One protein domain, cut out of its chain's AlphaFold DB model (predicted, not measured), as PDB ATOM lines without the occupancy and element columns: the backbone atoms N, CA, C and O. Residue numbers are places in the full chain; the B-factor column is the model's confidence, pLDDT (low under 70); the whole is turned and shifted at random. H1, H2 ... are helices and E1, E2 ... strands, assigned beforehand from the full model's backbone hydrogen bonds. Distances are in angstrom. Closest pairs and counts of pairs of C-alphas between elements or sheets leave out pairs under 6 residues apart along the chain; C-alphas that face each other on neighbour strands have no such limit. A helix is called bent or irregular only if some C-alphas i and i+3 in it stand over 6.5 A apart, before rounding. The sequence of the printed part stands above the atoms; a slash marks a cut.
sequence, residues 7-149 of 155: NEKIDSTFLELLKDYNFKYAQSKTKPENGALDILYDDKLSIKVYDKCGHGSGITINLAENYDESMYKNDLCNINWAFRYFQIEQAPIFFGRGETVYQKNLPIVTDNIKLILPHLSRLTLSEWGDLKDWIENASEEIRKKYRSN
ATOM      1  N   ASN A   7     -18.334 -13.986  16.347       88.12
ATOM      2  CA  ASN A   7     -19.017 -12.959  17.133       88.12
ATOM      3  C   ASN A   7     -18.903 -11.543  16.532       88.12
ATOM      4  O   ASN A   7     -19.824 -10.745  16.681       88.12
ATOM      5  N   GLU A   8     -17.828 -11.227  15.803       87.62
ATOM      6  CA  GLU A   8     -17.664  -9.947  15.101       87.62
ATOM      7  C   GLU A   8     -18.608  -9.806  13.896       87.62
ATOM      8  O   GLU A   8     -18.764  -8.714  13.351       87.62
ATOM      9  N   LYS A   9     -19.243 -10.903  13.460       89.75
ATOM     10  CA  LYS A   9     -20.300 -10.899  12.440       89.75
ATOM     11  C   LYS A   9     -21.707 -10.767  13.019       89.75
ATOM     12  O   LYS A   9     -22.659 -10.646  12.249       89.75
ATOM     13  N   ILE A  10     -21.848 -10.767  14.344       91.62
ATOM     14  CA  ILE A  10     -23.114 -10.504  15.031       91.62
ATOM     15  C   ILE A  10     -23.274  -8.988  15.200       91.62
ATOM     16  O   ILE A  10     -23.157  -8.430  16.290       91.62
ATOM     17  N   ASP A  11     -23.478  -8.309  14.073       92.19
ATOM     18  CA  ASP A  11     -23.739  -6.872  14.019       92.19
ATOM     19  C   ASP A  11     -25.218  -6.544  14.297       92.19
ATOM     20  O   ASP A  11     -26.046  -7.423  14.552       92.19
ATOM     21  N   SER A  12     -25.573  -5.255  14.265       94.44
ATOM     22  CA  SER A  12     -26.953  -4.807  14.496       94.44
ATOM     23  C   SER A  12     -27.946  -5.425  13.512       94.44
ATOM     24  O   SER A  12     -29.047  -5.780  13.915       94.44
ATOM     25  N   THR A  13     -27.554  -5.609  12.251       94.38
ATOM     26  CA  THR A  13     -28.412  -6.207  11.223       94.38
ATOM     27  C   THR A  13     -28.647  -7.691  11.495       94.38
ATOM     28  O   THR A  13     -29.766  -8.179  11.346       94.38
ATOM     29  N   PHE A  14     -27.622  -8.423  11.938       95.12
ATOM     30  CA  PHE A  14     -27.781  -9.816  12.345       95.12
ATOM     31  C   PHE A  14     -28.675  -9.932  13.587       95.12
ATOM     32  O   PHE A  14     -29.551 -10.790  13.635       95.12
ATOM     33  N   LEU A  15     -28.498  -9.055  14.579       95.81
ATOM     34  CA  LEU A  15     -29.320  -9.041  15.793       95.81
ATOM     35  C   LEU A  15     -30.792  -8.703  15.510       95.81
ATOM     36  O   LEU A  15     -31.678  -9.305  16.116       95.81
ATOM     37  N   GLU A  16     -31.064  -7.778  14.587       96.19
ATOM     38  CA  GLU A  16     -32.422  -7.483  14.114       96.19
ATOM     39  C   GLU A  16     -33.059  -8.709  13.453       96.19
ATOM     40  O   GLU A  16     -34.172  -9.083  13.815       96.19
ATOM     41  N   LEU A  17     -32.316  -9.411  12.592       95.50
ATOM     42  CA  LEU A  17     -32.785 -10.651  11.975       95.50
ATOM     43  C   LEU A  17     -33.133 -11.728  13.014       95.50
ATOM     44  O   LEU A  17     -34.157 -12.396  12.897       95.50
ATOM     45  N   LEU A  18     -32.285 -11.915  14.032       96.38
ATOM     46  CA  LEU A  18     -32.576 -12.865  15.111       96.38
ATOM     47  C   LEU A  18     -33.881 -12.496  15.812       96.38
ATOM     48  O   LEU A  18     -34.734 -13.358  16.021       96.38
ATOM     49  N   LYS A  19     -34.064 -11.210  16.118       96.00
ATOM     50  CA  LYS A  19     -35.273 -10.704  16.766       96.00
ATOM     51  C   LYS A  19     -36.524 -10.953  15.921       96.00
ATOM     52  O   LYS A  19     -37.532 -11.376  16.485       96.00
ATOM     53  N   ASP A  20     -36.454 -10.761  14.606       95.69
ATOM     54  CA  ASP A  20     -37.565 -11.025  13.678       95.69
ATOM     55  C   ASP A  20     -38.020 -12.492  13.701       95.69
ATOM     56  O   ASP A  20     -39.189 -12.794  13.450       95.69
ATOM     57  N   TYR A  21     -37.117 -13.406  14.060       95.31
ATOM     58  CA  TYR A  21     -37.400 -14.831  14.210       95.31
ATOM     59  C   TYR A  21     -37.537 -15.295  15.663       95.31
ATOM     60  O   TYR A  21     -37.599 -16.497  15.897       95.31
ATOM     61  N   ASN A  22     -37.629 -14.373  16.628       94.69
ATOM     62  CA  ASN A  22     -37.703 -14.656  18.068       94.69
ATOM     63  C   ASN A  22     -36.477 -15.404  18.637       94.69
ATOM     64  O   ASN A  22     -36.553 -16.052  19.680       94.69
ATOM     65  N   PHE A  23     -35.328 -15.276  17.977       96.06
ATOM     66  CA  PHE A  23     -34.051 -15.761  18.473       96.06
ATOM     67  C   PHE A  23     -33.334 -14.688  19.290       96.06
ATOM     68  O   PHE A  23     -33.407 -13.485  19.034       96.06
ATOM     69  N   LYS A  24     -32.578 -15.158  20.271       96.12
ATOM     70  CA  LYS A  24     -31.645 -14.395  21.092       96.12
ATOM     71  C   LYS A  24     -30.228 -14.836  20.764       96.12
ATOM     72  O   LYS A  24     -30.007 -15.944  20.286       96.12
ATOM     73  N   TYR A  25     -29.270 -13.971  21.067       96.44
ATOM     74  CA  TYR A  25     -27.846 -14.263  20.969       96.44
ATOM     75  C   TYR A  25     -27.204 -14.197  22.353       96.44
ATOM     76  O   TYR A  25     -27.488 -13.288  23.137       96.44
ATOM     77  N   ALA A  26     -26.327 -15.151  22.643       94.75
ATOM     78  CA  ALA A  26     -25.427 -15.109  23.781       94.75
ATOM     79  C   ALA A  26     -24.080 -15.718  23.395       94.75
ATOM     80  O   ALA A  26     -24.023 -16.730  22.701       94.75
ATOM     81  N   GLN A  27     -23.000 -15.138  23.905       93.38
ATOM     82  CA  GLN A  27     -21.701 -15.795  23.908       93.38
ATOM     83  C   GLN A  27     -21.552 -16.560  25.226       93.38
ATOM     84  O   GLN A  27     -21.676 -15.973  26.304       93.38
ATOM     85  N   SER A  28     -21.318 -17.871  25.148       90.62
ATOM     86  CA  SER A  28     -21.201 -18.715  26.336       90.62
ATOM     87  C   SER A  28     -19.945 -18.385  27.138       90.62
ATOM     88  O   SER A  28     -18.890 -18.043  26.598       90.62
ATOM     89  N   LYS A  29     -20.041 -18.565  28.459       86.88
ATOM     90  CA  LYS A  29     -18.872 -18.529  29.347       86.88
ATOM     91  C   LYS A  29     -17.978 -19.757  29.159       86.88
ATOM     92  O   LYS A  29     -16.783 -19.697  29.452       86.88
ATOM     93  N   THR A  30     -18.550 -20.860  28.680       83.38
ATOM     94  CA  THR A  30     -17.828 -22.082  28.337       83.38
ATOM     95  C   THR A  30     -17.318 -21.955  26.910       83.38
ATOM     96  O   THR A  30     -18.105 -21.855  25.975       83.38
ATOM     97  N   LYS A  31     -15.997 -21.968  26.724       78.25
ATOM     98  CA  LYS A  31     -15.374 -21.792  25.408       78.25
ATOM     99  C   LYS A  31     -14.420 -22.934  25.063       78.25
ATOM    100  O   LYS A  31     -13.793 -23.487  25.973       78.25
ATOM    101  N   PRO A  32     -14.276 -23.280  23.771       73.56
ATOM    102  CA  PRO A  32     -13.223 -24.182  23.337       73.56
ATOM    103  C   PRO A  32     -11.847 -23.552  23.599       73.56
ATOM    104  O   PRO A  32     -11.711 -22.330  23.713       73.56
ATOM    105  N   GLU A  33     -10.817 -24.392  23.695       69.12
ATOM    106  CA  GLU A  33      -9.434 -23.924  23.789       69.12
ATOM    107  C   GLU A  33      -9.133 -23.023  22.581       69.12
ATOM    108  O   GLU A  33      -9.263 -23.452  21.434       69.12
ATOM    109  N   ASN A  34      -8.792 -21.760  22.855       74.75
ATOM    110  CA  ASN A  34      -8.544 -20.716  21.858       74.75
ATOM    111  C   ASN A  34      -9.739 -20.365  20.947       74.75
ATOM    112  O   ASN A  34      -9.543 -20.058  19.781       74.75
ATOM    113  N   GLY A  35     -10.977 -20.352  21.442       83.50
ATOM    114  CA  GLY A  35     -12.119 -19.946  20.615       83.50
ATOM    115  C   GLY A  35     -13.308 -19.379  21.382       83.50
ATOM    116  O   GLY A  35     -13.163 -18.919  22.518       83.50
ATOM    117  N   ALA A  36     -14.480 -19.432  20.753       89.25
ATOM    118  CA  ALA A  36     -15.756 -18.997  21.306       89.25
ATOM    119  C   ALA A  36     -16.851 -20.048  21.069       89.25
ATOM    120  O   ALA A  36     -16.771 -20.890  20.173       89.25
ATOM    121  N   LEU A  37     -17.866 -20.010  21.927       92.19
ATOM    122  CA  LEU A  37     -19.134 -20.686  21.699       92.19
ATOM    123  C   LEU A  37     -20.206 -19.605  21.643       92.19
ATOM    124  O   LEU A  37     -20.564 -19.016  22.663       92.19
ATOM    125  N   ASP A  38     -20.691 -19.357  20.437       94.12
ATOM    126  CA  ASP A  38     -21.751 -18.402  20.168       94.12
ATOM    127  C   ASP A  38     -23.070 -19.167  20.022       94.12
ATOM    128  O   ASP A  38     -23.151 -20.171  19.313       94.12
ATOM    129  N   ILE A  39     -24.102 -18.734  20.741       95.69
ATOM    130  CA  ILE A  39     -25.377 -19.443  20.855       95.69
ATOM    131  C   ILE A  39     -26.487 -18.535  20.346       95.69
ATOM    132  O   ILE A  39     -26.724 -17.457  20.895       95.69
ATOM    133  N   LEU A  40     -27.190 -18.999  19.316       96.50
ATOM    134  CA  LEU A  40     -28.424 -18.399  18.813       96.50
ATOM    135  C   LEU A  40     -29.577 -19.280  19.279       96.50
ATOM    136  O   LEU A  40     -29.560 -20.469  18.989       96.50
ATOM    137  N   TYR A  41     -30.557 -18.760  20.008       96.00
ATOM    138  CA  TYR A  41     -31.547 -19.624  20.659       96.00
ATOM    139  C   TYR A  41     -32.920 -18.985  20.803       96.00
ATOM    140  O   TYR A  41     -33.035 -17.772  20.965       96.00
ATOM    141  N   ASP A  42     -33.948 -19.823  20.825       93.25
ATOM    142  CA  ASP A  42     -35.294 -19.477  21.270       93.25
ATOM    143  C   ASP A  42     -35.699 -20.373  22.460       93.25
ATOM    144  O   ASP A  42     -34.848 -20.850  23.216       93.25
ATOM    145  N   ASP A  43     -36.998 -20.533  22.696       88.75
ATOM    146  CA  ASP A  43     -37.547 -21.390  23.746       88.75
ATOM    147  C   ASP A  43     -37.530 -22.888  23.402       88.75
ATOM    148  O   ASP A  43     -37.709 -23.702  24.303       88.75
ATOM    149  N   LYS A  44     -37.308 -23.258  22.136       86.88
ATOM    150  CA  LYS A  44     -37.387 -24.638  21.635       86.88
ATOM    151  C   LYS A  44     -36.012 -25.207  21.302       86.88
ATOM    152  O   LYS A  44     -35.758 -26.389  21.530       86.88
ATOM    153  N   LEU A  45     -35.121 -24.386  20.751       91.69
ATOM    154  CA  LEU A  45     -33.853 -24.836  20.195       91.69
ATOM    155  C   LEU A  45     -32.703 -23.862  20.456       91.69
ATOM    156  O   LEU A  45     -32.888 -22.679  20.746       91.69
ATOM    157  N   SER A  46     -31.491 -24.358  20.237       93.56
ATOM    158  CA  SER A  46     -30.316 -23.524  20.035       93.56
ATOM    159  C   SER A  46     -29.489 -23.971  18.833       93.56
ATOM    160  O   SER A  46     -29.363 -25.152  18.518       93.56
ATOM    161  N   ILE A  47     -28.917 -22.987  18.148       95.44
ATOM    162  CA  ILE A  47     -27.858 -23.125  17.160       95.44
ATOM    163  C   ILE A  47     -26.563 -22.755  17.880       95.44
ATOM    164  O   ILE A  47     -26.335 -21.593  18.226       95.44
ATOM    165  N   LYS A  48     -25.720 -23.756  18.111       94.88
ATOM    166  CA  LYS A  48     -24.409 -23.620  18.736       94.88
ATOM    167  C   LYS A  48     -23.345 -23.482  17.656       94.88
ATOM    168  O   LYS A  48     -23.109 -24.415  16.886       94.88
ATOM    169  N   VAL A  49     -22.695 -22.326  17.604       93.19
ATOM    170  CA  VAL A  49     -21.581 -22.034  16.704       93.19
ATOM    171  C   VAL A  49     -20.284 -22.182  17.495       93.19
ATOM    172  O   VAL A  49     -19.907 -21.328  18.294       93.19
ATOM    173  N   TYR A  50     -19.613 -23.311  17.288       89.81
ATOM    174  CA  TYR A  50     -18.290 -23.590  17.828       89.81
ATOM    175  C   TYR A  50     -17.246 -22.933  16.942       89.81
ATOM    176  O   TYR A  50     -16.873 -23.483  15.901       89.81
ATOM    177  N   ASP A  51     -16.770 -21.776  17.375       87.12
ATOM    178  CA  ASP A  51     -15.712 -21.043  16.708       87.12
ATOM    179  C   ASP A  51     -14.363 -21.430  17.318       87.12
ATOM    180  O   ASP A  51     -14.068 -21.098  18.465       87.12
ATOM    181  N   LYS A  52     -13.551 -22.195  16.586       80.50
ATOM    182  CA  LYS A  52     -12.198 -22.569  17.012       80.50
ATOM    183  C   LYS A  52     -11.189 -21.673  16.311       80.50
ATOM    184  O   LYS A  52     -11.145 -21.665  15.080       80.50
ATOM    185  N   CYS A  53     -10.309 -21.027  17.074       65.44
ATOM    186  CA  CYS A  53      -9.182 -20.258  16.549       65.44
ATOM    187  C   CYS A  53      -7.856 -20.935  16.966       65.44
ATOM    188  O   CYS A  53      -7.716 -21.397  18.091       65.44
ATOM    189  N   GLY A  54      -6.862 -21.045  16.075       60.47
ATOM    190  CA  GLY A  54      -5.527 -21.586  16.409       60.47
ATOM    191  C   GLY A  54      -5.045 -22.711  15.483       60.47
ATOM    192  O   GLY A  54      -5.272 -22.663  14.274       60.47
ATOM    193  N   HIS A  55      -4.348 -23.729  16.017       48.53
ATOM    194  CA  HIS A  55      -3.865 -24.877  15.229       48.53
ATOM    195  C   HIS A  55      -5.032 -25.762  14.759       48.53
ATOM    196  O   HIS A  55      -5.359 -26.777  15.368       48.53
ATOM    197  N   GLY A  56      -5.658 -25.358  13.652       60.78
ATOM    198  CA  GLY A  56      -6.870 -25.975  13.116       60.78
ATOM    199  C   GLY A  56      -8.115 -25.105  13.274       60.78
ATOM    200  O   GLY A  56      -9.153 -25.632  13.674       60.78
ATOM    201  N   SER A  57      -8.014 -23.801  12.971       69.62
ATOM    202  CA  SER A  57      -9.167 -22.894  12.975       69.62
ATOM    203  C   SER A  57     -10.338 -23.450  12.158       69.62
ATOM    204  O   SER A  57     -10.147 -24.077  11.117       69.62
ATOM    205  N   GLY A  58     -11.566 -23.235  12.617       78.38
ATOM    206  CA  GLY A  58     -12.742 -23.740  11.922       78.38
ATOM    207  C   GLY A  58     -14.020 -23.537  12.711       78.38
ATOM    208  O   GLY A  58     -13.993 -23.390  13.930       78.38
ATOM    209  N   ILE A  59     -15.139 -23.566  11.991       85.38
ATOM    210  CA  ILE A  59     -16.466 -23.405  12.576       85.38
ATOM    211  C   ILE A  59     -17.224 -24.717  12.463       85.38
ATOM    212  O   ILE A  59     -17.326 -25.306  11.388       85.38
ATOM    213  N   THR A  60     -17.764 -25.176  13.584       87.88
ATOM    214  CA  THR A  60     -18.765 -26.244  13.611       87.88
ATOM    215  C   THR A  60     -20.075 -25.651  14.091       87.88
ATOM    216  O   THR A  60     -20.089 -24.941  15.088       87.88
ATOM    217  N   ILE A  61     -21.169 -25.937  13.390       92.12
ATOM    218  CA  ILE A  61     -22.493 -25.440  13.758       92.12
ATOM    219  C   ILE A  61     -23.377 -26.636  14.060       92.12
ATOM    220  O   ILE A  61     -23.612 -27.463  13.174       92.12
ATOM    221  N   ASN A  62     -23.855 -26.722  15.294       93.38
ATOM    222  CA  ASN A  62     -24.728 -27.798  15.736       93.38
ATOM    223  C   ASN A  62     -26.062 -27.243  16.227       93.38
ATOM    224  O   ASN A  62     -26.146 -26.112  16.698       93.38
ATOM    225  N   LEU A  63     -27.100 -28.058  16.104       93.69
ATOM    226  CA  LEU A  63     -28.395 -27.829  16.724       93.69
ATOM    227  C   LEU A  63     -28.430 -28.542  18.073       93.69
ATOM    228  O   LEU A  63     -27.869 -29.631  18.205       93.69
ATOM    229  N   ALA A  64     -29.104 -27.952  19.047       92.75
ATOM    230  CA  ALA A  64     -29.398 -28.559  20.335       92.75
ATOM    231  C   ALA A  64     -30.810 -28.178  20.791       92.75
ATOM    232  O   ALA A  64     -31.405 -27.217  20.297       92.75
ATOM    233  N   GLU A  65     -31.345 -28.952  21.727       89.19
ATOM    234  CA  GLU A  65     -32.638 -28.666  22.343       89.19
ATOM    235  C   GLU A  65     -32.487 -27.558  23.382       89.19
ATOM    236  O   GLU A  65     -31.654 -27.660  24.285       89.19
ATOM    237  N   ASN A  66     -33.349 -26.541  23.299       88.62
ATOM    238  CA  ASN A  66     -33.359 -25.385  24.195       88.62
ATOM    239  C   ASN A  66     -32.008 -24.639  24.252       88.62
ATOM    240  O   ASN A  66     -31.045 -24.944  23.546       88.62
ATOM    241  N   TYR A  67     -31.930 -23.627  25.114       91.81
ATOM    242  CA  TYR A  67     -30.669 -22.968  25.445       91.81
ATOM    243  C   TYR A  67     -29.725 -23.913  26.203       91.81
ATOM    244  O   TYR A  67     -30.079 -24.419  27.269       91.81
ATOM    245  N   ASP A  68     -28.504 -24.089  25.696       86.62
ATOM    246  CA  ASP A  68     -27.482 -24.922  26.329       86.62
ATOM    247  C   ASP A  68     -26.065 -24.365  26.108       86.62
ATOM    248  O   ASP A  68     -25.590 -24.237  24.982       86.62
ATOM    249  N   GLU A  69     -25.363 -24.077  27.204       90.62
ATOM    250  CA  GLU A  69     -23.972 -23.600  27.198       90.62
ATOM    251  C   GLU A  69     -22.932 -24.723  27.170       90.62
ATOM    252  O   GLU A  69     -21.723 -24.477  27.161       90.62
ATOM    253  N   SER A  70     -23.370 -25.978  27.201       88.56
ATOM    254  CA  SER A  70     -22.461 -27.105  27.217       88.56
ATOM    255  C   SER A  70     -21.807 -27.325  25.845       88.56
ATOM    256  O   SER A  70     -22.426 -27.225  24.779       88.56
ATOM    257  N   MET A  71     -20.507 -27.629  25.866       86.38
ATOM    258  CA  MET A  71     -19.748 -27.924  24.653       86.38
ATOM    259  C   MET A  71     -19.875 -29.391  24.272       86.38
ATOM    260  O   MET A  71     -19.499 -30.253  25.069       86.38
ATOM    261  N   TYR A  72     -20.344 -29.662  23.050       81.69
ATOM    262  CA  TYR A  72     -20.495 -31.000  22.457       81.69
ATOM    263  C   TYR A  72     -21.408 -31.960  23.226       81.69
ATOM    264  O   TYR A  72     -21.600 -33.104  22.815       81.69
ATOM    265  N   LYS A  73     -21.946 -31.521  24.361       78.75
ATOM    266  CA  LYS A  73     -22.922 -32.246  25.155       78.75
ATOM    267  C   LYS A  73     -24.295 -31.751  24.712       78.75
ATOM    268  O   LYS A  73     -24.475 -30.568  24.446       78.75
ATOM    269  N   ASN A  74     -25.229 -32.687  24.577       84.56
ATOM    270  CA  ASN A  74     -26.603 -32.443  24.125       84.56
ATOM    271  C   ASN A  74     -26.732 -31.814  22.726       84.56
ATOM    272  O   ASN A  74     -27.797 -31.313  22.370       84.56
ATOM    273  N   ASP A  75     -25.671 -31.856  21.922       90.50
ATOM    274  CA  ASP A  75     -25.776 -31.528  20.508       90.50
ATOM    275  C   ASP A  75     -26.601 -32.621  19.831       90.50
ATOM    276  O   ASP A  75     -26.245 -33.801  19.873       90.50
ATOM    277  N   LEU A  76     -27.700 -32.218  19.202       89.69
ATOM    278  CA  LEU A  76     -28.566 -33.111  18.452       89.69
ATOM    279  C   LEU A  76     -27.878 -33.532  17.152       89.69
ATOM    280  O   LEU A  76     -27.718 -34.717  16.861       89.69
ATOM    281  N   CYS A  77     -27.464 -32.551  16.351       90.31
ATOM    282  CA  CYS A  77     -26.870 -32.808  15.048       90.31
ATOM    283  C   CYS A  77     -26.070 -31.617  14.531       90.31
ATOM    284  O   CYS A  77     -26.253 -30.481  14.957       90.31
ATOM    285  N   ASN A  78     -25.239 -31.860  13.521       91.75
ATOM    286  CA  ASN A  78     -24.665 -30.784  12.722       91.75
ATOM    287  C   ASN A  78     -25.734 -30.117  11.833       91.75
ATOM    288  O   ASN A  78     -26.618 -30.807  11.322       91.75
ATOM    289  N   ILE A  79     -25.633 -28.804  11.603       92.25
ATOM    290  CA  ILE A  79     -26.621 -28.016  10.843       92.25
ATOM    291  C   ILE A  79     -26.887 -28.549   9.427       92.25
ATOM    292  O   ILE A  79     -27.986 -28.380   8.903       92.25
ATOM    293  N   ASN A  80     -25.923 -29.256   8.825       90.81
ATOM    294  CA  ASN A  80     -26.067 -29.876   7.505       90.81
ATOM    295  C   ASN A  80     -27.271 -30.835   7.437       90.81
ATOM    296  O   ASN A  80     -27.832 -31.055   6.365       90.81
ATOM    297  N   TRP A  81     -27.675 -31.416   8.569       92.50
ATOM    298  CA  TRP A  81     -28.867 -32.254   8.649       92.50
ATOM    299  C   TRP A  81     -30.160 -31.461   8.474       92.50
ATOM    300  O   TRP A  81     -31.034 -31.915   7.743       92.50
ATOM    301  N   ALA A  82     -30.256 -30.262   9.053       93.19
ATOM    302  CA  ALA A  82     -31.409 -29.392   8.841       93.19
ATOM    303  C   ALA A  82     -31.516 -28.962   7.373       93.19
ATOM    304  O   ALA A  82     -32.587 -29.064   6.786       93.19
ATOM    305  N   PHE A  83     -30.402 -28.584   6.739       94.44
ATOM    306  CA  PHE A  83     -30.389 -28.287   5.301       94.44
ATOM    307  C   PHE A  83     -30.924 -29.449   4.456       94.44
ATOM    308  O   PHE A  83     -31.752 -29.243   3.572       94.44
ATOM    309  N   ARG A  84     -30.508 -30.684   4.764       93.38
ATOM    310  CA  ARG A  84     -31.017 -31.885   4.086       93.38
ATOM    311  C   ARG A  84     -32.506 -32.109   4.336       93.38
ATOM    312  O   ARG A  84     -33.215 -32.418   3.386       93.38
ATOM    313  N   TYR A  85     -32.963 -31.952   5.577       94.00
ATOM    314  CA  TYR A  85     -34.368 -32.125   5.944       94.00
ATOM    315  C   TYR A  85     -35.277 -31.162   5.172       94.00
ATOM    316  O   TYR A  85     -36.248 -31.584   4.551       94.00
ATOM    317  N   PHE A  86     -34.910 -29.879   5.137       94.62
ATOM    318  CA  PHE A  86     -35.662 -28.853   4.414       94.62
ATOM    319  C   PHE A  86     -35.398 -28.833   2.905       94.62
ATOM    320  O   PHE A  86     -36.014 -28.037   2.201       94.62
ATOM    321  N   GLN A  87     -34.503 -29.690   2.404       94.75
ATOM    322  CA  GLN A  87     -34.097 -29.741   0.996       94.75
ATOM    323  C   GLN A  87     -33.567 -28.390   0.484       94.75
ATOM    324  O   GLN A  87     -33.838 -27.977  -0.642       94.75
ATOM    325  N   ILE A  88     -32.802 -27.697   1.329       93.94
ATOM    326  CA  ILE A  88     -32.180 -26.410   1.018       93.94
ATOM    327  C   ILE A  88     -30.728 -26.658   0.622       93.94
ATOM    328  O   ILE A  88     -29.984 -27.344   1.331       93.94
ATOM    329  N   GLU A  89     -30.306 -26.077  -0.497       91.19
ATOM    330  CA  GLU A  89     -28.901 -26.100  -0.890       91.19
ATOM    331  C   GLU A  89     -28.067 -25.276   0.092       91.19
ATOM    332  O   GLU A  89     -28.286 -24.082   0.295       91.19
ATOM    333  N   GLN A  90     -27.097 -25.938   0.714       88.00
ATOM    334  CA  GLN A  90     -26.171 -25.316   1.643       88.00
ATOM    335  C   GLN A  90     -24.908 -24.882   0.901       88.00
ATOM    336  O   GLN A  90     -24.281 -25.693   0.212       88.00
ATOM    337  N   ALA A  91     -24.467 -23.641   1.104       86.75
ATOM    338  CA  ALA A  91     -23.144 -23.246   0.647       86.75
ATOM    339  C   ALA A  91     -22.072 -24.011   1.454       86.75
ATOM    340  O   ALA A  91     -22.218 -24.179   2.668       86.75
ATOM    341  N   PRO A  92     -20.988 -24.495   0.828       76.69
ATOM    342  CA  PRO A  92     -20.028 -25.369   1.496       76.69
ATOM    343  C   PRO A  92     -19.405 -24.698   2.728       76.69
ATOM    344  O   PRO A  92     -18.758 -23.656   2.624       76.69
ATOM    345  N   ILE A  93     -19.577 -25.320   3.900       69.69
ATOM    346  CA  ILE A  93     -18.874 -24.934   5.130       69.69
ATOM    347  C   ILE A  93     -17.520 -25.645   5.136       69.69
ATOM    348  O   ILE A  93     -17.449 -26.872   5.050       69.69
ATOM    349  N   PHE A  94     -16.433 -24.879   5.218       64.94
ATOM    350  CA  PHE A  94     -15.071 -25.405   5.142       64.94
ATOM    351  C   PHE A  94     -14.446 -25.629   6.523       64.94
ATOM    352  O   PHE A  94     -14.556 -24.793   7.417       64.94
ATOM    353  N   PHE A  95     -13.670 -26.709   6.643       58.78
ATOM    354  CA  PHE A  95     -12.698 -26.922   7.718       58.78
ATOM    355  C   PHE A  95     -11.299 -26.560   7.201       58.78
ATOM    356  O   PHE A  95     -10.589 -27.399   6.645       58.78
ATOM    357  N   GLY A  96     -10.914 -25.287   7.307       57.88
ATOM    358  CA  GLY A  96      -9.635 -24.786   6.796       57.88
ATOM    359  C   GLY A  96      -8.645 -24.480   7.915       57.88
ATOM    360  O   GLY A  96      -8.891 -23.593   8.712       57.88
ATOM    361  N   ARG A  97      -7.473 -25.128   7.929       62.91
ATOM    362  CA  ARG A  97      -6.458 -24.956   8.996       62.91
ATOM    363  C   ARG A  97      -5.764 -23.579   9.030       62.91
ATOM    364  O   ARG A  97      -4.920 -23.369   9.894       62.91
ATOM    365  N   GLY A  98      -6.066 -22.676   8.094       71.00
ATOM    366  CA  GLY A  98      -5.402 -21.377   7.951       71.00
ATOM    367  C   GLY A  98      -6.339 -20.197   8.200       71.00
ATOM    368  O   GLY A  98      -7.457 -20.172   7.689       71.00
ATOM    369  N   GLU A  99      -5.845 -19.190   8.918       77.00
ATOM    370  CA  GLU A  99      -6.556 -17.946   9.255       77.00
ATOM    371  C   GLU A  99      -7.205 -17.265   8.036       77.00
ATOM    372  O   GLU A  99      -8.378 -16.901   8.078       77.00
ATOM    373  N   THR A 100      -6.493 -17.164   6.911       78.69
ATOM    374  CA  THR A 100      -7.029 -16.558   5.680       78.69
ATOM    375  C   THR A 100      -8.236 -17.318   5.128       78.69
ATOM    376  O   THR A 100      -9.197 -16.716   4.649       78.69
ATOM    377  N   VAL A 101      -8.204 -18.653   5.194       78.38
ATOM    378  CA  VAL A 101      -9.312 -19.501   4.733       78.38
ATOM    379  C   VAL A 101     -10.496 -19.345   5.674       78.38
ATOM    380  O   VAL A 101     -11.624 -19.214   5.214       78.38
ATOM    381  N   TYR A 102     -10.241 -19.305   6.977       80.56
ATOM    382  CA  TYR A 102     -11.265 -19.055   7.979       80.56
ATOM    383  C   TYR A 102     -11.983 -17.712   7.724       80.56
ATOM    384  O   TYR A 102     -13.197 -17.691   7.521       80.56
ATOM    385  N   GLN A 103     -11.239 -16.607   7.604       81.19
ATOM    386  CA  GLN A 103     -11.817 -15.267   7.430       81.19
ATOM    387  C   GLN A 103     -12.622 -15.132   6.132       81.19
ATOM    388  O   GLN A 103     -13.690 -14.521   6.124       81.19
ATOM    389  N   LYS A 104     -12.143 -15.738   5.037       82.69
ATOM    390  CA  LYS A 104     -12.850 -15.739   3.749       82.69
ATOM    391  C   LYS A 104     -14.191 -16.479   3.811       82.69
ATOM    392  O   LYS A 104     -15.098 -16.139   3.059       82.69
ATOM    393  N   ASN A 105     -14.313 -17.480   4.681       83.00
ATOM    394  CA  ASN A 105     -15.498 -18.334   4.773       83.00
ATOM    395  C   ASN A 105     -16.473 -17.926   5.888       83.00
ATOM    396  O   ASN A 105     -17.601 -18.413   5.897       83.00
ATOM    397  N   LEU A 106     -16.093 -17.007   6.784       86.00
ATOM    398  CA  LEU A 106     -17.004 -16.441   7.786       86.00
ATOM    399  C   LEU A 106     -18.327 -15.915   7.189       86.00
ATOM    400  O   LEU A 106     -19.378 -16.254   7.731       86.00
ATOM    401  N   PRO A 107     -18.327 -15.161   6.067       88.31
ATOM    402  CA  PRO A 107     -19.570 -14.731   5.425       88.31
ATOM    403  C   PRO A 107     -20.469 -15.902   5.004       88.31
ATOM    404  O   PRO A 107     -21.671 -15.869   5.238       88.31
ATOM    405  N   ILE A 108     -19.884 -16.984   4.478       88.94
ATOM    406  CA  ILE A 108     -20.629 -18.179   4.049       88.94
ATOM    407  C   ILE A 108     -21.318 -18.844   5.243       88.94
ATOM    408  O   ILE A 108     -22.473 -19.257   5.158       88.94
ATOM    409  N   VAL A 109     -20.621 -18.924   6.378       89.62
ATOM    410  CA  VAL A 109     -21.189 -19.432   7.632       89.62
ATOM    411  C   VAL A 109     -22.386 -18.591   8.061       89.62
ATOM    412  O   VAL A 109     -23.446 -19.144   8.353       89.62
ATOM    413  N   THR A 110     -22.244 -17.262   8.062       91.50
ATOM    414  CA  THR A 110     -23.347 -16.374   8.433       91.50
ATOM    415  C   THR A 110     -24.514 -16.475   7.464       91.50
ATOM    416  O   THR A 110     -25.653 -16.526   7.911       91.50
ATOM    417  N   ASP A 111     -24.256 -16.572   6.161       92.94
ATOM    418  CA  ASP A 111     -25.301 -16.664   5.141       92.94
ATOM    419  C   ASP A 111     -26.067 -17.982   5.243       92.94
ATOM    420  O   ASP A 111     -27.292 -17.981   5.178       92.94
ATOM    421  N   ASN A 112     -25.381 -19.094   5.517       93.00
ATOM    422  CA  ASN A 112     -26.039 -20.369   5.797       93.00
ATOM    423  C   ASN A 112     -26.950 -20.282   7.031       93.00
ATOM    424  O   ASN A 112     -28.077 -20.772   6.993       93.00
ATOM    425  N   ILE A 113     -26.504 -19.643   8.118       95.19
ATOM    426  CA  ILE A 113     -27.362 -19.446   9.297       95.19
ATOM    427  C   ILE A 113     -28.583 -18.600   8.921       95.19
ATOM    428  O   ILE A 113     -29.707 -19.006   9.201       95.19
ATOM    429  N   LYS A 114     -28.386 -17.467   8.238       94.69
ATOM    430  CA  LYS A 114     -29.481 -16.593   7.786       94.69
ATOM    431  C   LYS A 114     -30.472 -17.323   6.878       94.69
ATOM    432  O   LYS A 114     -31.663 -17.044   6.938       94.69
ATOM    433  N   LEU A 115     -29.985 -18.251   6.058       95.31
ATOM    434  CA  LEU A 115     -30.790 -19.031   5.126       95.31
ATOM    435  C   LEU A 115     -31.664 -20.070   5.838       95.31
ATOM    436  O   LEU A 115     -32.824 -20.236   5.479       95.31
ATOM    437  N   ILE A 116     -31.131 -20.764   6.846       95.19
ATOM    438  CA  ILE A 116     -31.846 -21.857   7.525       95.19
ATOM    439  C   ILE A 116     -32.706 -21.382   8.702       95.19
ATOM    440  O   ILE A 116     -33.723 -22.001   9.019       95.19
ATOM    441  N   LEU A 117     -32.335 -20.267   9.333       95.00
ATOM    442  CA  LEU A 117     -33.009 -19.714  10.509       95.00
ATOM    443  C   LEU A 117     -34.532 -19.518  10.336       95.00
ATOM    444  O   LEU A 117     -35.263 -19.927  11.240       95.00
ATOM    445  N   PRO A 118     -35.055 -18.994   9.205       94.44
ATOM    446  CA  PRO A 118     -36.494 -18.806   9.016       94.44
ATOM    447  C   PRO A 118     -37.276 -20.124   8.977       94.44
ATOM    448  O   PRO A 118     -38.476 -20.133   9.237       94.44
ATOM    449  N   HIS A 119     -36.621 -21.226   8.610       95.19
ATOM    450  CA  HIS A 119     -37.239 -22.549   8.577       95.19
ATOM    451  C   HIS A 119     -37.295 -23.145   9.980       95.19
ATOM    452  O   HIS A 119     -38.344 -23.623  10.399       95.19
ATOM    453  N   LEU A 120     -36.195 -23.036  10.729       94.25
ATOM    454  CA  LEU A 120     -36.101 -23.524  12.104       94.25
ATOM    455  C   LEU A 120     -37.055 -22.785  13.052       94.25
ATOM    456  O   LEU A 120     -37.719 -23.425  13.864       94.25
ATOM    457  N   SER A 121     -37.173 -21.460  12.924       92.88
ATOM    458  CA  SER A 121     -38.011 -20.649  13.821       92.88
ATOM    459  C   SER A 121     -39.514 -20.881  13.645       92.88
ATOM    460  O   SER A 121     -40.301 -20.644  14.563       92.88
ATOM    461  N   ARG A 122     -39.931 -21.362  12.468       91.88
ATOM    462  CA  ARG A 122     -41.341 -21.618  12.142       91.88
ATOM    463  C   ARG A 122     -41.829 -22.991  12.570       91.88
ATOM    464  O   ARG A 122     -43.040 -23.185  12.619       91.88
ATOM    465  N   LEU A 123     -40.921 -23.910  12.891       91.62
ATOM    466  CA  LEU A 123     -41.302 -25.233  13.360       91.62
ATOM    467  C   LEU A 123     -42.100 -25.126  14.670       91.62
ATOM    468  O   LEU A 123     -41.696 -24.506  15.668       91.62
ATOM    469  N   THR A 124     -43.260 -25.762  14.674       91.25
ATOM    470  CA  THR A 124     -44.007 -26.087  15.886       91.25
ATOM    471  C   THR A 124     -43.247 -27.125  16.713       91.25
ATOM    472  O   THR A 124     -42.308 -27.761  16.239       91.25
ATOM    473  N   LEU A 125     -43.653 -27.329  17.971       88.19
ATOM    474  CA  LEU A 125     -43.050 -28.366  18.819       88.19
ATOM    475  C   LEU A 125     -43.176 -29.771  18.207       88.19
ATOM    476  O   LEU A 125     -42.258 -30.572  18.343       88.19
ATOM    477  N   SER A 126     -44.287 -30.054  17.518       92.50
ATOM    478  CA  SER A 126     -44.486 -31.339  16.836       92.50
ATOM    479  C   SER A 126     -43.504 -31.511  15.680       92.50
ATOM    480  O   SER A 126     -42.820 -32.523  15.614       92.50
ATOM    481  N   GLU A 127     -43.377 -30.503  14.812       93.00
ATOM    482  CA  GLU A 127     -42.480 -30.584  13.650       93.00
ATOM    483  C   GLU A 127     -40.998 -30.609  14.063       93.00
ATOM    484  O   GLU A 127     -40.161 -31.177  13.364       93.00
ATOM    485  N   TRP A 128     -40.663 -30.029  15.221       90.19
ATOM    486  CA  TRP A 128     -39.357 -30.206  15.858       90.19
ATOM    487  C   TRP A 128     -39.093 -31.660  16.258       90.19
ATOM    488  O   TRP A 128     -37.990 -32.162  16.031       90.19
ATOM    489  N   GLY A 129     -40.097 -32.337  16.820       90.81
ATOM    490  CA  GLY A 129     -40.045 -33.774  17.093       90.81
ATOM    491  C   GLY A 129     -39.834 -34.591  15.817       90.81
ATOM    492  O   GLY A 129     -38.929 -35.419  15.771       90.81
ATOM    493  N   ASP A 130     -40.574 -34.277  14.752       92.44
ATOM    494  CA  ASP A 130     -40.444 -34.965  13.459       92.44
ATOM    495  C   ASP A 130     -39.038 -34.807  12.855       92.44
ATOM    496  O   ASP A 130     -38.449 -35.773  12.362       92.44
ATOM    497  N   LEU A 131     -38.462 -33.600  12.924       92.12
ATOM    498  CA  LEU A 131     -37.083 -33.342  12.497       92.12
ATOM    499  C   LEU A 131     -36.088 -34.196  13.293       92.12
ATOM    500  O   LEU A 131     -35.185 -34.799  12.707       92.12
ATOM    501  N   LYS A 132     -36.241 -34.253  14.618       90.81
ATOM    502  CA  LYS A 132     -35.375 -35.046  15.494       90.81
ATOM    503  C   LYS A 132     -35.441 -36.530  15.138       90.81
ATOM    504  O   LYS A 132     -34.401 -37.135  14.871       90.81
ATOM    505  N   ASP A 133     -36.645 -37.081  15.049       92.50
ATOM    506  CA  ASP A 133     -36.865 -38.486  14.708       92.50
ATOM    507  C   ASP A 133     -36.299 -38.812  13.320       92.50
ATOM    508  O   ASP A 133     -35.674 -39.859  13.110       92.50
ATOM    509  N   TRP A 134     -36.456 -37.903  12.355       93.81
ATOM    510  CA  TRP A 134     -35.870 -38.059  11.028       93.81
ATOM    511  C   TRP A 134     -34.336 -38.115  11.075       93.81
ATOM    512  O   TRP A 134     -33.734 -38.995  10.454       93.81
ATOM    513  N   ILE A 135     -33.693 -37.224  11.838       90.50
ATOM    514  CA  ILE A 135     -32.230 -37.198  12.004       90.50
ATOM    515  C   ILE A 135     -31.729 -38.488  12.657       90.50
ATOM    516  O   ILE A 135     -30.727 -39.053  12.205       90.50
ATOM    517  N   GLU A 136     -32.395 -38.954  13.713       88.50
ATOM    518  CA  GLU A 136     -32.014 -40.170  14.434       88.50
ATOM    519  C   GLU A 136     -32.094 -41.399  13.519       88.50
ATOM    520  O   GLU A 136     -31.128 -42.162  13.404       88.50
ATOM    521  N   ASN A 137     -33.194 -41.533  12.772       90.06
ATOM    522  CA  ASN A 137     -33.384 -42.618  11.813       90.06
ATOM    523  C   ASN A 137     -32.354 -42.578  10.676       90.06
ATOM    524  O   ASN A 137     -31.711 -43.590  10.380       90.06
ATOM    525  N   ALA A 138     -32.134 -41.408  10.072       86.62
ATOM    526  CA  ALA A 138     -31.162 -41.255   8.994       86.62
ATOM    527  C   ALA A 138     -29.726 -41.539   9.472       86.62
ATOM    528  O   ALA A 138     -28.933 -42.172   8.767       86.62
ATOM    529  N   SER A 139     -29.391 -41.126  10.696       82.62
ATOM    530  CA  SER A 139     -28.095 -41.406  11.319       82.62
ATOM    531  C   SER A 139     -27.884 -42.906  11.544       82.62
ATOM    532  O   SER A 139     -26.797 -43.422  11.269       82.62
ATOM    533  N   GLU A 140     -28.913 -43.630  11.985       84.12
ATOM    534  CA  GLU A 140     -28.861 -45.084  12.150       84.12
ATOM    535  C   GLU A 140     -28.721 -45.828  10.820       84.12
ATOM    536  O   GLU A 140     -27.933 -46.771  10.720       84.12
ATOM    537  N   GLU A 141     -29.410 -45.400   9.763       82.75
ATOM    538  CA  GLU A 141     -29.226 -45.983   8.431       82.75
ATOM    539  C   GLU A 141     -27.800 -45.806   7.911       82.75
ATOM    540  O   GLU A 141     -27.205 -46.746   7.375       82.75
ATOM    541  N   ILE A 142     -27.228 -44.613   8.093       80.62
ATOM    542  CA  ILE A 142     -25.837 -44.344   7.731       80.62
ATOM    543  C   ILE A 142     -24.908 -45.255   8.541       80.62
ATOM    544  O   ILE A 142     -24.067 -45.940   7.956       80.62
ATOM    545  N   ARG A 143     -25.090 -45.348   9.864       76.12
ATOM    546  CA  ARG A 143     -24.297 -46.239  10.731       76.12
ATOM    547  C   ARG A 143     -24.397 -47.701  10.297       76.12
ATOM    548  O   ARG A 143     -23.373 -48.385  10.245       76.12
ATOM    549  N   LYS A 144     -25.592 -48.186   9.946       81.12
ATOM    550  CA  LYS A 144     -25.806 -49.543   9.417       81.12
ATOM    551  C   LYS A 144     -25.041 -49.761   8.110       81.12
ATOM    552  O   LYS A 144     -24.335 -50.761   7.996       81.12
ATOM    553  N   LYS A 145     -25.100 -48.809   7.170       77.06
ATOM    554  CA  LYS A 145     -24.337 -48.860   5.908       77.06
ATOM    555  C   LYS A 145     -22.829 -48.936   6.169       77.06
ATOM    556  O   LYS A 145     -22.178 -49.835   5.638       77.06
ATOM    557  N   TYR A 146     -22.295 -48.090   7.054       70.31
ATOM    558  CA  TYR A 146     -20.878 -48.128   7.444       70.31
ATOM    559  C   TYR A 146     -20.474 -49.461   8.084       70.31
ATOM    560  O   TYR A 146     -19.463 -50.038   7.692       70.31
ATOM    561  N   ARG A 147     -21.271 -49.990   9.024       74.31
ATOM    562  CA  ARG A 147     -21.004 -51.298   9.652       74.31
ATOM    563  C   ARG A 147     -21.014 -52.440   8.638       74.31
ATOM    564  O   ARG A 147     -20.228 -53.369   8.772       74.31
ATOM    565  N   SER A 148     -21.885 -52.367   7.633       77.06
ATOM    566  CA  SER A 148     -21.998 -53.402   6.601       77.06
ATOM    567  C   SER A 148     -20.878 -53.364   5.554       77.06
ATOM    568  O   SER A 148     -20.624 -54.383   4.918       77.06
ATOM    569  N   ASN A 149     -20.207 -52.219   5.356       66.81
ATOM    570  CA  ASN A 149     -19.132 -52.097   4.367       66.81
ATOM    571  C   ASN A 149     -18.117 -50.982   4.714       66.81
ATOM    572  O   ASN A 149     -18.140 -49.909   4.102       66.81
TER     573      ASN A 149
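AT A GLANCE: This is residues 7 to 149 of the 155 residues of an uncharacterized protein of Balneola sp (UniProt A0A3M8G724). A twisted sheet of five strands has one long helix, H3, packed along its E3 and E4, while a second long helix, H4, meets H3 at a corner and folds back past edge strand E5. H1 packs by the other edge, E1; short H2 packs on H4, and residues 140 to 149, of which 140 to 148 belong to H4, stick out. The printed part has 143 residues with four named helices and five named strands, in the order H1 E1 E2 E3 E4 E5 H2 H3 H4. The sheet, E1 E2 E3 E4 E5, is antiparallel, and the class is mixed, helices and strands. The whole is compact, with a radius of gyration of the C-alphas of 15.3 A and spans of 39 by 38 by 29 A.

HOW THE PARTS SIT: E1, residues 24 to 27, E2, 35 to 41, E3, 45 to 52, E4, 58 to 65, and E5, 75 to 78, form a meander, each strand the antiparallel neighbour of the one before, and each successive pair is a hairpin. Within hydrogen-bond range are N 24 and O 41, 2.7 A, between E1 and E2; N 47 and O 40, 2.7 A, between E2 and E3; N 48 and O 62, 2.8 A, between E3 and E4; and N 63 and O 77, 2.8 A, between E4 and E5. H3, residues 99 to 122, is over E3 and E4 at a height over the sheet of 9.8 A, along the strands, at 1 degree to E3 on the local plane. H3 is only just irregular, with C-alphas 104 and 107 7.0 A apart, and has a kink of 32 degrees near residue 107. H1, residues 12 to 20, is on the sheet; the closest C-alphas of H1 and E1 are those of Leu 18 and Lys 24, 6.2 A. H4, residues 125 to 148, is on the sheet, closest to E5 at the C-alphas of Ile 135 and Cys 77, 7.6 A. H2, residues 80 to 85, touches H4, which meets it with residues 131 to 135 alone; their closest C-alphas are those of Trp 81 and Ile 135, 6.9 A. Every O i to N i+4 pair is within hydrogen-bond range in H1, H2 and H4, and 15 of 20 in H3.

IN THESE COORDINATES: H1 begins at C-alpha 12, (-26.953, -4.807, 14.496). E3 is 22.0 A long and E4 23.0 A. H3 is 35.1 A long, and H4, 34.9 A, ends at C-alpha 148, (-21.998, -53.402, 6.601).

THE WHOLE: The C-alphas farthest apart, of Ser 12 and Ser 148, are 49.5 A apart. The printed part has no cut. The link from H2 to H3, 13 residues, is long. The pLDDT is under 70 at residues 33, 53 to 57, 93 to 97 and 149.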